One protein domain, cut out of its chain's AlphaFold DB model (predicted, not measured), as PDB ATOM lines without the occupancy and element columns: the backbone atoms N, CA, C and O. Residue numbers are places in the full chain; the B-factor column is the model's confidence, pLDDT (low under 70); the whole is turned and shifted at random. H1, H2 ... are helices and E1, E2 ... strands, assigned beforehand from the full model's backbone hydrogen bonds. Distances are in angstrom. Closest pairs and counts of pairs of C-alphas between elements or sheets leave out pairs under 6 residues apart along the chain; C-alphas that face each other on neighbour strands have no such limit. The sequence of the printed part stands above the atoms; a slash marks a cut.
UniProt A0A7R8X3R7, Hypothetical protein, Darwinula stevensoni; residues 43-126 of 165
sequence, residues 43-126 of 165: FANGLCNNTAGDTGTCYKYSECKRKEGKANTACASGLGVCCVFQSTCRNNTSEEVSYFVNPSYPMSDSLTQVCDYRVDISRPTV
ATOM      1  N   PHE A  43      19.622  63.149 -46.281       83.12
ATOM      2  CA  PHE A  43      19.325  62.810 -47.661       83.12
ATOM      3  C   PHE A  43      17.962  62.127 -47.683       83.12
ATOM      4  O   PHE A  43      17.549  61.530 -46.685       83.12
ATOM      5  N   ALA A  44      17.252  62.246 -48.802       83.94
ATOM      6  CA  ALA A  44      16.006  61.523 -48.998       83.94
ATOM      7  C   ALA A  44      16.304  60.024 -49.143       83.94
ATOM      8  O   ALA A  44      17.188  59.630 -49.907       83.94
ATOM      9  N   ASN A  45      15.567  59.193 -48.408       88.75
ATOM     10  CA  ASN A  45      15.658  57.745 -48.551       88.75
ATOM     11  C   ASN A  45      15.101  57.359 -49.928       88.75
ATOM     12  O   ASN A  45      13.981  57.735 -50.263       88.75
ATOM     13  N   GLY A  46      15.888  56.635 -50.718       91.81
ATOM     14  CA  GLY A  46      15.511  56.183 -52.058       91.81
ATOM     15  C   GLY A  46      15.892  54.726 -52.279       91.81
ATOM     16  O   GLY A  46      16.644  54.154 -51.488       91.81
ATOM     17  N   LEU A  47      15.380  54.118 -53.346       94.94
ATOM     18  CA  LEU A  47      15.692  52.730 -53.688       94.94
ATOM     19  C   LEU A  47      17.175  52.563 -54.047       94.94
ATOM     20  O   LEU A  47      17.797  53.432 -54.657       94.94
ATOM     21  N   CYS A  48      17.735  51.421 -53.677       95.50
ATOM     22  CA  CYS A  48      19.098  51.022 -54.004       95.50
ATOM     23  C   CYS A  48      19.148  49.510 -54.219       95.50
ATOM     24  O   CYS A  48      18.280  48.787 -53.739       95.50
ATOM     25  N   ASN A  49      20.179  49.023 -54.905       95.44
ATOM     26  CA  ASN A  49      20.403  47.590 -55.071       95.44
ATOM     27  C   ASN A  49      21.651  47.153 -54.311       95.44
ATOM     28  O   ASN A  49      22.657  47.868 -54.220       95.44
ATOM     29  N   ASN A  50      21.558  45.959 -53.751       90.12
ATOM     30  CA  ASN A  50      22.613  45.322 -52.998       90.12
ATOM     31  C   ASN A  50      23.483  44.448 -53.942       90.12
ATOM     32  O   ASN A  50      23.156  44.253 -55.113       90.12
ATOM     33  N   THR A  51      24.609  43.917 -53.457       88.06
ATOM     34  CA  THR A  51      25.508  43.056 -54.262       88.06
ATOM     35  C   THR A  51      24.931  41.686 -54.628       88.06
ATOM     36  O   THR A  51      25.407  41.076 -55.580       88.06
ATOM     37  N   ALA A  52      23.944  41.196 -53.880       87.19
ATOM     38  CA  ALA A  52      23.258  39.931 -54.130       87.19
ATOM     39  C   ALA A  52      22.112  40.062 -55.153       87.19
ATOM     40  O   ALA A  52      21.575  39.050 -55.588       87.19
ATOM     41  N   GLY A  53      21.771  41.288 -55.567       89.00
ATOM     42  CA  GLY A  53      20.655  41.576 -56.469       89.00
ATOM     43  C   GLY A  53      19.361  41.976 -55.758       89.00
ATOM     44  O   GLY A  53      18.409  42.354 -56.435       89.00
ATOM     45  N   ASP A  54      19.327  41.970 -54.423       92.38
ATOM     46  CA  ASP A  54      18.159  42.419 -53.665       92.38
ATOM     47  C   ASP A  54      18.049  43.946 -53.716       92.38
ATOM     48  O   ASP A  54      19.023  44.683 -53.504       92.38
ATOM     49  N   THR A  55      16.835  44.438 -53.924       95.69
ATOM     50  CA  THR A  55      16.490  45.849 -53.758       95.69
ATOM     51  C   THR A  55      16.311  46.183 -52.280       95.69
ATOM     52  O   THR A  55      15.685  45.434 -51.533       95.69
ATOM     53  N   GLY A  56      16.838  47.322 -51.852       95.62
ATOM     54  CA  GLY A  56      16.647  47.884 -50.522       95.62
ATOM     55  C   GLY A  56      16.402  49.386 -50.583       95.62
ATOM     56  O   GLY A  56      16.125  49.957 -51.641       95.62
ATOM     57  N   THR A  57      16.547  50.038 -49.436       95.62
ATOM     58  CA  THR A  57      16.378  51.487 -49.309       95.62
ATOM     59  C   THR A  57      17.644  52.106 -48.733       95.62
ATOM     60  O   THR A  57      18.243  51.593 -47.785       95.62
ATOM     61  N   CYS A  58      18.078  53.214 -49.320       95.94
ATOM     62  CA  CYS A  58      19.232  53.963 -48.867       95.94
ATOM     63  C   CYS A  58      18.908  54.646 -47.539       95.94
ATOM     64  O   CYS A  58      18.039  55.512 -47.487       95.94
ATOM     65  N   TYR A  59      19.625  54.261 -46.487       95.69
ATOM     66  CA  TYR A  59      19.481  54.796 -45.136       95.69
ATOM     67  C   TYR A  59      20.835  55.208 -44.573       95.69
ATOM     68  O   TYR A  59      21.888  54.732 -45.000       95.69
ATOM     69  N   LYS A  60      20.835  56.050 -43.537       95.06
ATOM     70  CA  LYS A  60      22.037  56.215 -42.707       95.06
ATOM     71  C   LYS A  60      22.359  54.892 -42.022       95.06
ATOM     72  O   LYS A  60      21.452  54.177 -41.601       95.06
ATOM     73  N   TYR A  61      23.643  54.595 -41.829       94.75
ATOM     74  CA  TYR A  61      24.065  53.347 -41.179       94.75
ATOM     75  C   TYR A  61      23.408  53.143 -39.803       94.75
ATOM     76  O   TYR A  61      22.878  52.071 -39.512       94.75
ATOM     77  N   SER A  62      23.381  54.192 -38.977       94.50
ATOM     78  CA  SER A  62      22.749  54.160 -37.653       94.50
ATOM     79  C   SER A  62      21.239  53.931 -37.720       94.50
ATOM     80  O   SER A  62      20.690  53.213 -36.888       94.50
ATOM     81  N   GLU A  63      20.562  54.501 -38.718       94.88
ATOM     82  CA  GLU A  63      19.127  54.317 -38.916       94.88
ATOM     83  C   GLU A  63      18.799  52.903 -39.399       94.88
ATOM     84  O   GLU A  63      17.907  52.272 -38.835       94.88
ATOM     85  N   CYS A  64      19.565  52.383 -40.361       96.31
ATOM     86  CA  CYS A  64      19.444  51.008 -40.839       96.31
ATOM     87  C   CYS A  64      19.583  50.005 -39.683       96.31
ATOM     88  O   CYS A  64      18.732  49.139 -39.502       96.31
ATOM     89  N   LYS A  65      20.606  50.183 -38.831       96.56
ATOM     90  CA  LYS A  65      20.819  49.338 -37.644       96.56
ATOM     91  C   LYS A  65      19.699  49.467 -36.613       96.56
ATOM     92  O   LYS A  65      19.299  48.458 -36.047       96.56
ATOM     93  N   ARG A  66      19.188  50.680 -36.370       96.19
ATOM     94  CA  ARG A  66      18.076  50.925 -35.433       96.19
ATOM     95  C   ARG A  66      16.772  50.271 -35.892       96.19
ATOM     96  O   ARG A  66      15.971  49.882 -35.056       96.19
ATOM     97  N   LYS A  67      16.562  50.176 -37.205       94.69
ATOM     98  CA  LYS A  67      15.426  49.490 -37.831       94.69
ATOM     99  C   LYS A  67      15.663  47.985 -38.021       94.69
ATOM    100  O   LYS A  67      14.905  47.346 -38.736       94.69
ATOM    101  N   GLU A  68      16.736  47.442 -37.442       95.56
ATOM    102  CA  GLU A  68      17.095  46.019 -37.528       95.56
ATOM    103  C   GLU A  68      17.314  45.512 -38.966       95.56
ATOM    104  O   GLU A  68      17.252  44.317 -39.246       95.56
ATOM    105  N   GLY A  69      17.627  46.420 -39.893       95.44
ATOM    106  CA  GLY A  69      17.964  46.079 -41.266       95.44
ATOM    107  C   GLY A  69      19.430  45.674 -41.432       95.44
ATOM    108  O   GLY A  69      20.304  45.959 -40.603       95.44
ATOM    109  N   LYS A  70      19.720  45.020 -42.556       95.88
ATOM    110  CA  LYS A  70      21.071  44.618 -42.948       95.88
ATOM    111  C   LYS A  70      21.676  45.671 -43.872       95.88
ATOM    112  O   LYS A  70      21.226  45.848 -45.002       95.88
ATOM    113  N   ALA A  71      22.716  46.350 -43.394       96.12
ATOM    114  CA  ALA A  71      23.505  47.275 -44.203       96.12
ATOM    115  C   ALA A  71      24.360  46.502 -45.224       96.12
ATOM    116  O   ALA A  71      25.060  45.563 -44.839       96.12
ATOM    117  N   ASN A  72      24.313  46.902 -46.498       94.44
ATOM    118  CA  ASN A  72      25.148  46.340 -47.561       94.44
ATOM    119  C   ASN A  72      25.997  47.425 -48.260       94.44
ATOM    120  O   ASN A  72      26.936  47.950 -47.664       94.44
ATOM    121  N   THR A  73      25.684  47.765 -49.513       95.25
ATOM    122  CA  THR A  73      26.463  48.668 -50.376       95.25
ATOM    123  C   THR A  73      26.359  50.130 -49.945       95.25
ATOM    124  O   THR A  73      25.392  50.523 -49.301       95.25
ATOM    125  N   ALA A  74      27.336  50.962 -50.307       95.06
ATOM    126  CA  ALA A  74      27.247  52.406 -50.089       95.06
ATOM    127  C   ALA A  74      26.233  53.055 -51.052       95.06
ATOM    128  O   ALA A  74      26.130  52.666 -52.214       95.06
ATOM    129  N   CYS A  75      25.511  54.068 -50.579       94.25
ATOM    130  CA  CYS A  75      24.574  54.874 -51.366       94.25
ATOM    131  C   CYS A  75      24.675  56.357 -50.960       94.25
ATOM    132  O   CYS A  75      25.449  56.697 -50.060       94.25
ATOM    133  N   ALA A  76      23.945  57.250 -51.642       92.56
ATOM    134  CA  ALA A  76      23.992  58.701 -51.402       92.56
ATOM    135  C   ALA A  76      25.436  59.253 -51.360       92.56
ATOM    136  O   ALA A  76      25.843  59.902 -50.396       92.56
ATOM    137  N   SER A  77      26.246  58.915 -52.371       90.50
ATOM    138  CA  SER A  77      27.666  59.306 -52.470       90.50
ATOM    139  C   SER A  77      28.525  58.905 -51.261       90.50
ATOM    140  O   SER A  77      29.488  59.585 -50.919       90.50
ATOM    141  N   GLY A  78      28.176  57.798 -50.597       90.44
ATOM    142  CA  GLY A  78      28.905  57.275 -49.440       90.44
ATOM    143  C   GLY A  78      28.409  57.788 -48.087       90.44
ATOM    144  O   GLY A  78      28.966  57.412 -47.060       90.44
ATOM    145  N   LEU A  79      27.355  58.609 -48.060       91.38
ATOM    146  CA  LEU A  79      26.742  59.092 -46.818       91.38
ATOM    147  C   LEU A  79      25.755  58.084 -46.207       91.38
ATOM    148  O   LEU A  79      25.377  58.214 -45.039       91.38
ATOM    149  N   GLY A  80      25.326  57.092 -46.989       94.38
ATOM    150  CA  GLY A  80      24.372  56.068 -46.584       94.38
ATOM    151  C   GLY A  80      24.805  54.656 -46.963       94.38
ATOM    152  O   GLY A  80      25.800  54.434 -47.655       94.38
ATOM    153  N   VAL A  81      24.005  53.697 -46.513       95.94
ATOM    154  CA  VAL A  81      24.099  52.282 -46.860       95.94
ATOM    155  C   VAL A  81      22.771  51.792 -47.417       95.94
ATOM    156  O   VAL A  81      21.700  52.206 -46.968       95.94
ATOM    157  N   CYS A  82      22.842  50.883 -48.381       97.00
ATOM    158  CA  CYS A  82      21.687  50.176 -48.881       97.00
ATOM    159  C   CYS A  82      21.226  49.185 -47.815       97.00
ATOM    160  O   CYS A  82      21.923  48.210 -47.517       97.00
ATOM    161  N   CYS A  83      20.095  49.490 -47.190       97.06
ATOM    162  CA  CYS A  83      19.531  48.717 -46.102       97.06
ATOM    163  C   CYS A  83      18.477  47.759 -46.643       97.06
ATOM    164  O   CYS A  83      17.537  48.179 -47.320       97.06
ATOM    165  N   VAL A  84      18.634  46.479 -46.328       96.94
ATOM    166  CA  VAL A  84      17.702  45.420 -46.716       96.94
ATOM    167  C   VAL A  84      17.005  44.920 -45.460       96.94
ATOM    168  O   VAL A  84      17.664  44.547 -44.486       96.94
ATOM    169  N   PHE A  85      15.676  44.915 -45.479       96.69
ATOM    170  CA  PHE A  85      14.858  44.423 -44.376       96.69
ATOM    171  C   PHE A  85      14.371  43.024 -44.707       96.69
ATOM    172  O   PHE A  85      13.681  42.840 -45.703       96.69
ATOM    173  N   GLN A  86      14.722  42.046 -43.880       95.88
ATOM    174  CA  GLN A  86      14.254  40.673 -44.019       95.88
ATOM    175  C   GLN A  86      13.693  40.208 -42.681       95.88
ATOM    176  O   GLN A  86      14.281  40.458 -41.631       95.88
ATOM    177  N   SER A  87      12.537  39.558 -42.697       96.00
ATOM    178  CA  SER A  87      11.867  39.074 -41.492       96.00
ATOM    179  C   SER A  87      11.074  37.804 -41.775       96.00
ATOM    180  O   SER A  87      10.879  37.418 -42.924       96.00
ATOM    181  N   THR A  88      10.643  37.138 -40.706       94.88
ATOM    182  CA  THR A  88       9.901  35.876 -40.780       94.88
ATOM    183  C   THR A  88       8.525  35.992 -40.116       94.88
ATOM    184  O   THR A  88       8.037  37.096 -39.878       94.88
ATOM    185  N   CYS A  89       7.870  34.861 -39.862       93.69
ATOM    186  CA  CYS A  89       6.547  34.773 -39.254       93.69
ATOM    187  C   CYS A  89       6.422  35.595 -37.964       93.69
ATOM    188  O   CYS A  89       7.342  35.623 -37.145       93.69
ATOM    189  N   ARG A  90       5.226  36.147 -37.737       93.75
ATOM    190  CA  ARG A  90       4.828  36.977 -36.587       93.75
ATOM    191  C   ARG A  90       5.563  38.314 -36.478       93.75
ATOM    192  O   ARG A  90       5.491  38.962 -35.435       93.75
ATOM    193  N   ASN A  91       6.226  38.745 -37.547       95.19
ATOM    194  CA  ASN A  91       6.764  40.095 -37.657       95.19
ATOM    195  C   ASN A  91       5.833  40.993 -38.473       95.19
ATOM    196  O   ASN A  91       4.953  40.547 -39.216       95.19
ATOM    197  N   ASN A  92       6.082  42.290 -38.347       95.50
ATOM    198  CA  ASN A  92       5.507  43.314 -39.190       95.50
ATOM    199  C   ASN A  92       6.593  44.154 -39.869       95.50
ATOM    200  O   ASN A  92       7.763  44.126 -39.491       95.50
ATOM    201  N   THR A  93       6.194  44.897 -40.890       95.19
ATOM    202  CA  THR A  93       7.055  45.832 -41.615       95.19
ATOM    203  C   THR A  93       6.277  47.094 -41.957       95.19
ATOM    204  O   THR A  93       5.104  47.028 -42.309       95.19
ATOM    205  N   SER A  94       6.941  48.244 -41.874       93.75
ATOM    206  CA  SER A  94       6.443  49.530 -42.399       93.75
ATOM    207  C   SER A  94       7.424  50.155 -43.402       93.75
ATOM    208  O   SER A  94       7.303  51.323 -43.803       93.75
ATOM    209  N   GLU A  95       8.431  49.375 -43.793       93.50
ATOM    210  CA  GLU A  95       9.450  49.783 -44.747       93.50
ATOM    211  C   GLU A  95       8.903  49.685 -46.173       93.50
ATOM    212  O   GLU A  95       7.966  48.940 -46.449       93.50
ATOM    213  N   GLU A  96       9.462  50.483 -47.080       91.44
ATOM    214  CA  GLU A  96       9.010  50.530 -48.476       91.44
ATOM    215  C   GLU A  96       9.303  49.222 -49.225       91.44
ATOM    216  O   GLU A  96       8.498  48.787 -50.045       91.44
ATOM    217  N   VAL A  97      10.430  48.578 -48.900       94.06
ATOM    218  CA  VAL A  97      10.840  47.278 -49.440       94.06
ATOM    219  C   VAL A  97      11.251  46.367 -48.286       94.06
ATOM    220  O   VAL A  97      12.086  46.737 -47.459       94.06
ATOM    221  N   SER A  98      10.684  45.164 -48.239       95.38
ATOM    222  CA  SER A  98      11.018  44.146 -47.241       95.38
ATOM    223  C   SER A  98      10.829  42.736 -47.785       95.38
ATOM    224  O   SER A  98       9.899  42.482 -48.548       95.38
ATOM    225  N   TYR A  99      11.665  41.814 -47.322       96.12
ATOM    226  CA  TYR A  99      11.668  40.409 -47.701       96.12
ATOM    227  C   TYR A  99      11.069  39.562 -46.585       96.12
ATOM    228  O   TYR A  99      11.478  39.646 -45.423       96.12
ATOM    229  N   PHE A 100      10.110  38.724 -46.951       95.81
ATOM    230  CA  PHE A 100       9.560  37.706 -46.071       95.81
ATOM    231  C   PHE A 100      10.196  36.359 -46.404       95.81
ATOM    232  O   PHE A 100      10.239  35.965 -47.567       95.81
ATOM    233  N   VAL A 101      10.665  35.655 -45.377       94.81
ATOM    234  CA  VAL A 101      11.206  34.300 -45.508       94.81
ATOM    235  C   VAL A 101      10.584  33.367 -44.478       94.81
ATOM    236  O   VAL A 101      10.237  33.780 -43.365       94.81
ATOM    237  N   ASN A 102      10.469  32.085 -44.818       92.56
ATOM    238  CA  ASN A 102      10.083  31.070 -43.844       92.56
ATOM    239  C   ASN A 102      11.137  30.978 -42.713       92.56
ATOM    240  O   ASN A 102      12.310  31.282 -42.940       92.56
ATOM    241  N   PRO A 103      10.760  30.546 -41.496       92.06
ATOM    242  CA  PRO A 103      11.663  30.510 -40.340       92.06
ATOM    243  C   PRO A 103      12.951  29.708 -40.552       92.06
ATOM    244  O   PRO A 103      13.975  30.019 -39.947       92.06
ATOM    245  N   SER A 104      12.899  28.677 -41.397       91.44
ATOM    246  CA  SER A 104      14.027  27.789 -41.691       91.44
ATOM    247  C   SER A 104      14.830  28.189 -42.932       91.44
ATOM    248  O   SER A 104      15.781  27.482 -43.260       91.44
ATOM    249  N   TYR A 105      14.491  29.296 -43.606       91.62
ATOM    250  CA  TYR A 105      15.165  29.738 -44.831       91.62
ATOM    251  C   TYR A 105      16.697  29.787 -44.653       91.62
ATOM    252  O   TYR A 105      17.173  30.326 -43.649       91.62
ATOM    253  N   PRO A 106      17.497  29.261 -45.602       92.62
ATOM    254  CA  PRO A 106      17.119  28.782 -46.940       92.62
ATOM    255  C   PRO A 106      16.650  27.316 -47.000       92.62
ATOM    256  O   PRO A 106      16.489  26.764 -48.081       92.62
ATOM    257  N   MET A 107      16.462  26.645 -45.862       90.94
ATOM    258  CA  MET A 107      15.892  25.295 -45.832       90.94
ATOM    259  C   MET A 107      14.364  25.350 -45.917       90.94
ATOM    260  O   MET A 107      13.733  26.334 -45.516       90.94
ATOM    261  N   SER A 108      13.764  24.257 -46.385       87.94
ATOM    262  CA  SER A 108      12.314  24.091 -46.363       87.94
ATOM    263  C   SER A 108      11.794  24.012 -44.927       87.94
ATOM    264  O   SER A 108      12.422  23.434 -44.038       87.94
ATOM    265  N   ASP A 109      10.629  24.615 -44.699       86.19
ATOM    266  CA  ASP A 109       9.901  24.492 -43.439       86.19
ATOM    267  C   ASP A 109       8.756  23.482 -43.612       86.19
ATOM    268  O   ASP A 109       8.024  23.510 -44.602       86.19
ATOM    269  N   SER A 110       8.618  22.568 -42.654       80.88
ATOM    270  CA  SER A 110       7.551  21.556 -42.607       80.88
ATOM    271  C   SER A 110       6.550  21.815 -41.478       80.88
ATOM    272  O   SER A 110       5.606  21.040 -41.280       80.88
ATOM    273  N   LEU A 111       6.742  22.903 -40.725       73.25
ATOM    274  CA  LEU A 111       5.887  23.271 -39.613       73.25
ATOM    275  C   LEU A 111       4.485  23.609 -40.120       73.25
ATOM    276  O   LEU A 111       4.264  24.507 -40.928       73.25
ATOM    277  N   THR A 112       3.501  22.896 -39.584       71.38
ATOM    278  CA  THR A 112       2.072  23.112 -39.842       71.38
ATOM    279  C   THR A 112       1.516  24.177 -38.898       71.38
ATOM    280  O   THR A 112       0.517  23.973 -38.215       71.38
ATOM    281  N   GLN A 113       2.198  25.319 -38.822       78.50
ATOM    282  CA  GLN A 113       1.788  26.453 -37.997       78.50
ATOM    283  C   GLN A 113       1.269  27.597 -38.865       78.50
ATOM    284  O   GLN A 113       1.719  27.798 -39.992       78.50
ATOM    285  N   VAL A 114       0.326  28.368 -38.323       85.62
ATOM    286  CA  VAL A 114      -0.094  29.622 -38.950       85.62
ATOM    287  C   VAL A 114       1.087  30.589 -38.897       85.62
ATOM    288  O   VAL A 114       1.602  30.888 -37.821       85.62
ATOM    289  N   CYS A 115       1.511  31.054 -40.064       88.81
ATOM    290  CA  CYS A 115       2.563  32.044 -40.222       88.81
ATOM    291  C   CYS A 115       1.947  33.311 -40.810       88.81
ATOM    292  O   CYS A 115       1.571  33.334 -41.981       88.81
ATOM    293  N   ASP A 116       1.810  34.349 -39.990       92.62
ATOM    294  CA  ASP A 116       1.392  35.671 -40.438       92.62
ATOM    295  C   ASP A 116       2.602  36.592 -40.639       92.62
ATOM    296  O   ASP A 116       3.606  36.496 -39.936       92.62
ATOM    297  N   TYR A 117       2.500  37.497 -41.606       94.19
ATOM    298  CA  TYR A 117       3.444  38.589 -41.817       94.19
ATOM    299  C   TYR A 117       2.641  39.841 -42.153       94.19
ATOM    300  O   TYR A 117       1.863  39.844 -43.110       94.19
ATOM    301  N   ARG A 118       2.757  40.884 -41.326       95.75
ATOM    302  CA  ARG A 118       1.906  42.078 -41.429       95.75
ATOM    303  C   ARG A 118       2.636  43.224 -42.121       95.75
ATOM    304  O   ARG A 118       3.714  43.625 -41.699       95.75
ATOM    305  N   VAL A 119       2.013  43.800 -43.142       95.31
ATOM    306  CA  VAL A 119       2.501  45.017 -43.801       95.31
ATOM    307  C   VAL A 119       1.689  46.207 -43.299       95.31
ATOM    308  O   VAL A 119       0.499  46.322 -43.588       95.31
ATOM    309  N   ASP A 120       2.335  47.086 -42.538       95.00
ATOM    310  CA  ASP A 120       1.743  48.284 -41.955       95.00
ATOM    311  C   ASP A 120       1.929  49.474 -42.911       95.00
ATOM    312  O   ASP A 120       2.997  50.090 -42.998       95.00
ATOM    313  N   ILE A 121       0.865  49.819 -43.640       92.62
ATOM    314  CA  ILE A 121       0.858  50.953 -44.574       92.62
ATOM    315  C   ILE A 121       0.693  52.257 -43.783       92.62
ATOM    316  O   ILE A 121      -0.415  52.677 -43.462       92.62
ATOM    317  N   SER A 122       1.810  52.910 -43.464       87.25
ATOM    318  CA  SER A 122       1.824  54.166 -42.698       87.25
ATOM    319  C   SER A 122       1.845  55.431 -43.564       87.25
ATOM    320  O   SER A 122       1.537  56.520 -43.081       87.25
ATOM    321  N   ARG A 123       2.211  55.313 -44.847       86.94
ATOM    322  CA  ARG A 123       2.369  56.453 -45.761       86.94
ATOM    323  C   ARG A 123       1.099  56.646 -46.602       86.94
ATOM    324  O   ARG A 123       0.738  55.728 -47.335       86.94
ATOM    325  N   PRO A 124       0.466  57.836 -46.594       88.69
ATOM    326  CA  PRO A 124      -0.761  58.089 -47.360       88.69
ATOM    327  C   PRO A 124      -0.538  58.108 -48.880       88.69
ATOM    328  O   PRO A 124      -1.491  58.064 -49.647       88.69
ATOM    329  N   THR A 125       0.718  58.191 -49.321       89.50
ATOM    330  CA  THR A 125       1.109  58.165 -50.735       89.50
ATOM    331  C   THR A 125       1.153  56.754 -51.326       89.50
ATOM    332  O   THR A 125       1.258  56.615 -52.543       89.50
ATOM    333  N   VAL A 126       1.090  55.704 -50.499       89.50
ATOM    334  CA  VAL A 126       1.111  54.312 -50.965       89.50
ATOM    335  C   VAL A 126      -0.283  53.921 -51.446       89.50
ATOM    336  O   VAL A 126      -1.234  53.897 -50.670       89.50
TER     337      VAL A 126
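This is residues 43 to 126 of the 165 residues of the protein "Hypothetical protein" of Darwinula stevensoni (UniProt A0A7R8X3R7). With little regular structure, the domain is a small curled sheet, antiparallel, order E1 E2 E4 E3, with short helix H1 over one face; beyond it loops hold the small parallel pair E5 E6. The printed part has 84 residues, 31 in named elements, mostly strand, in the order E1 E2 H1 E3 E4 E5 E6. It is only just compact, close to loose: radius of gyration of the C-alphas 14.1 A, spans 46 by 31 by 20 A.

E2, residues 55 to 59, and E4, residues 80 to 84, have N 57 and O 83 within hydrogen-bond range, 3.0 A. E1, residues 47 to 49, forms a hairpin with E2: N 48 to O 56, 3.0 A. E3, residues 70 to 75, forms one with E4: N 82 to O 73, 2.7 A. H1, residues 61 to 66, every O i to N i+4 pair within range, is on this sheet, height 8.5 A; its closest C-alphas to E4 are Cys 64 and Cys 83, 5.7 A. E2, H1, E3 form a split strand-helix-strand unit, E4 between its strands, crossover right-handed. E5, residues 91 to 93, pairs with E6, residues 117 to 119: N 93 to O 118, 2.9 A.

E3 spans 13.7 A. C-alpha 47 is at (15.692, 52.730, -53.688), C-alpha 119 at (2.501, 45.017, -43.801).

The printed part has no cut; link E5 to E6 is long. No printed residue is under 70.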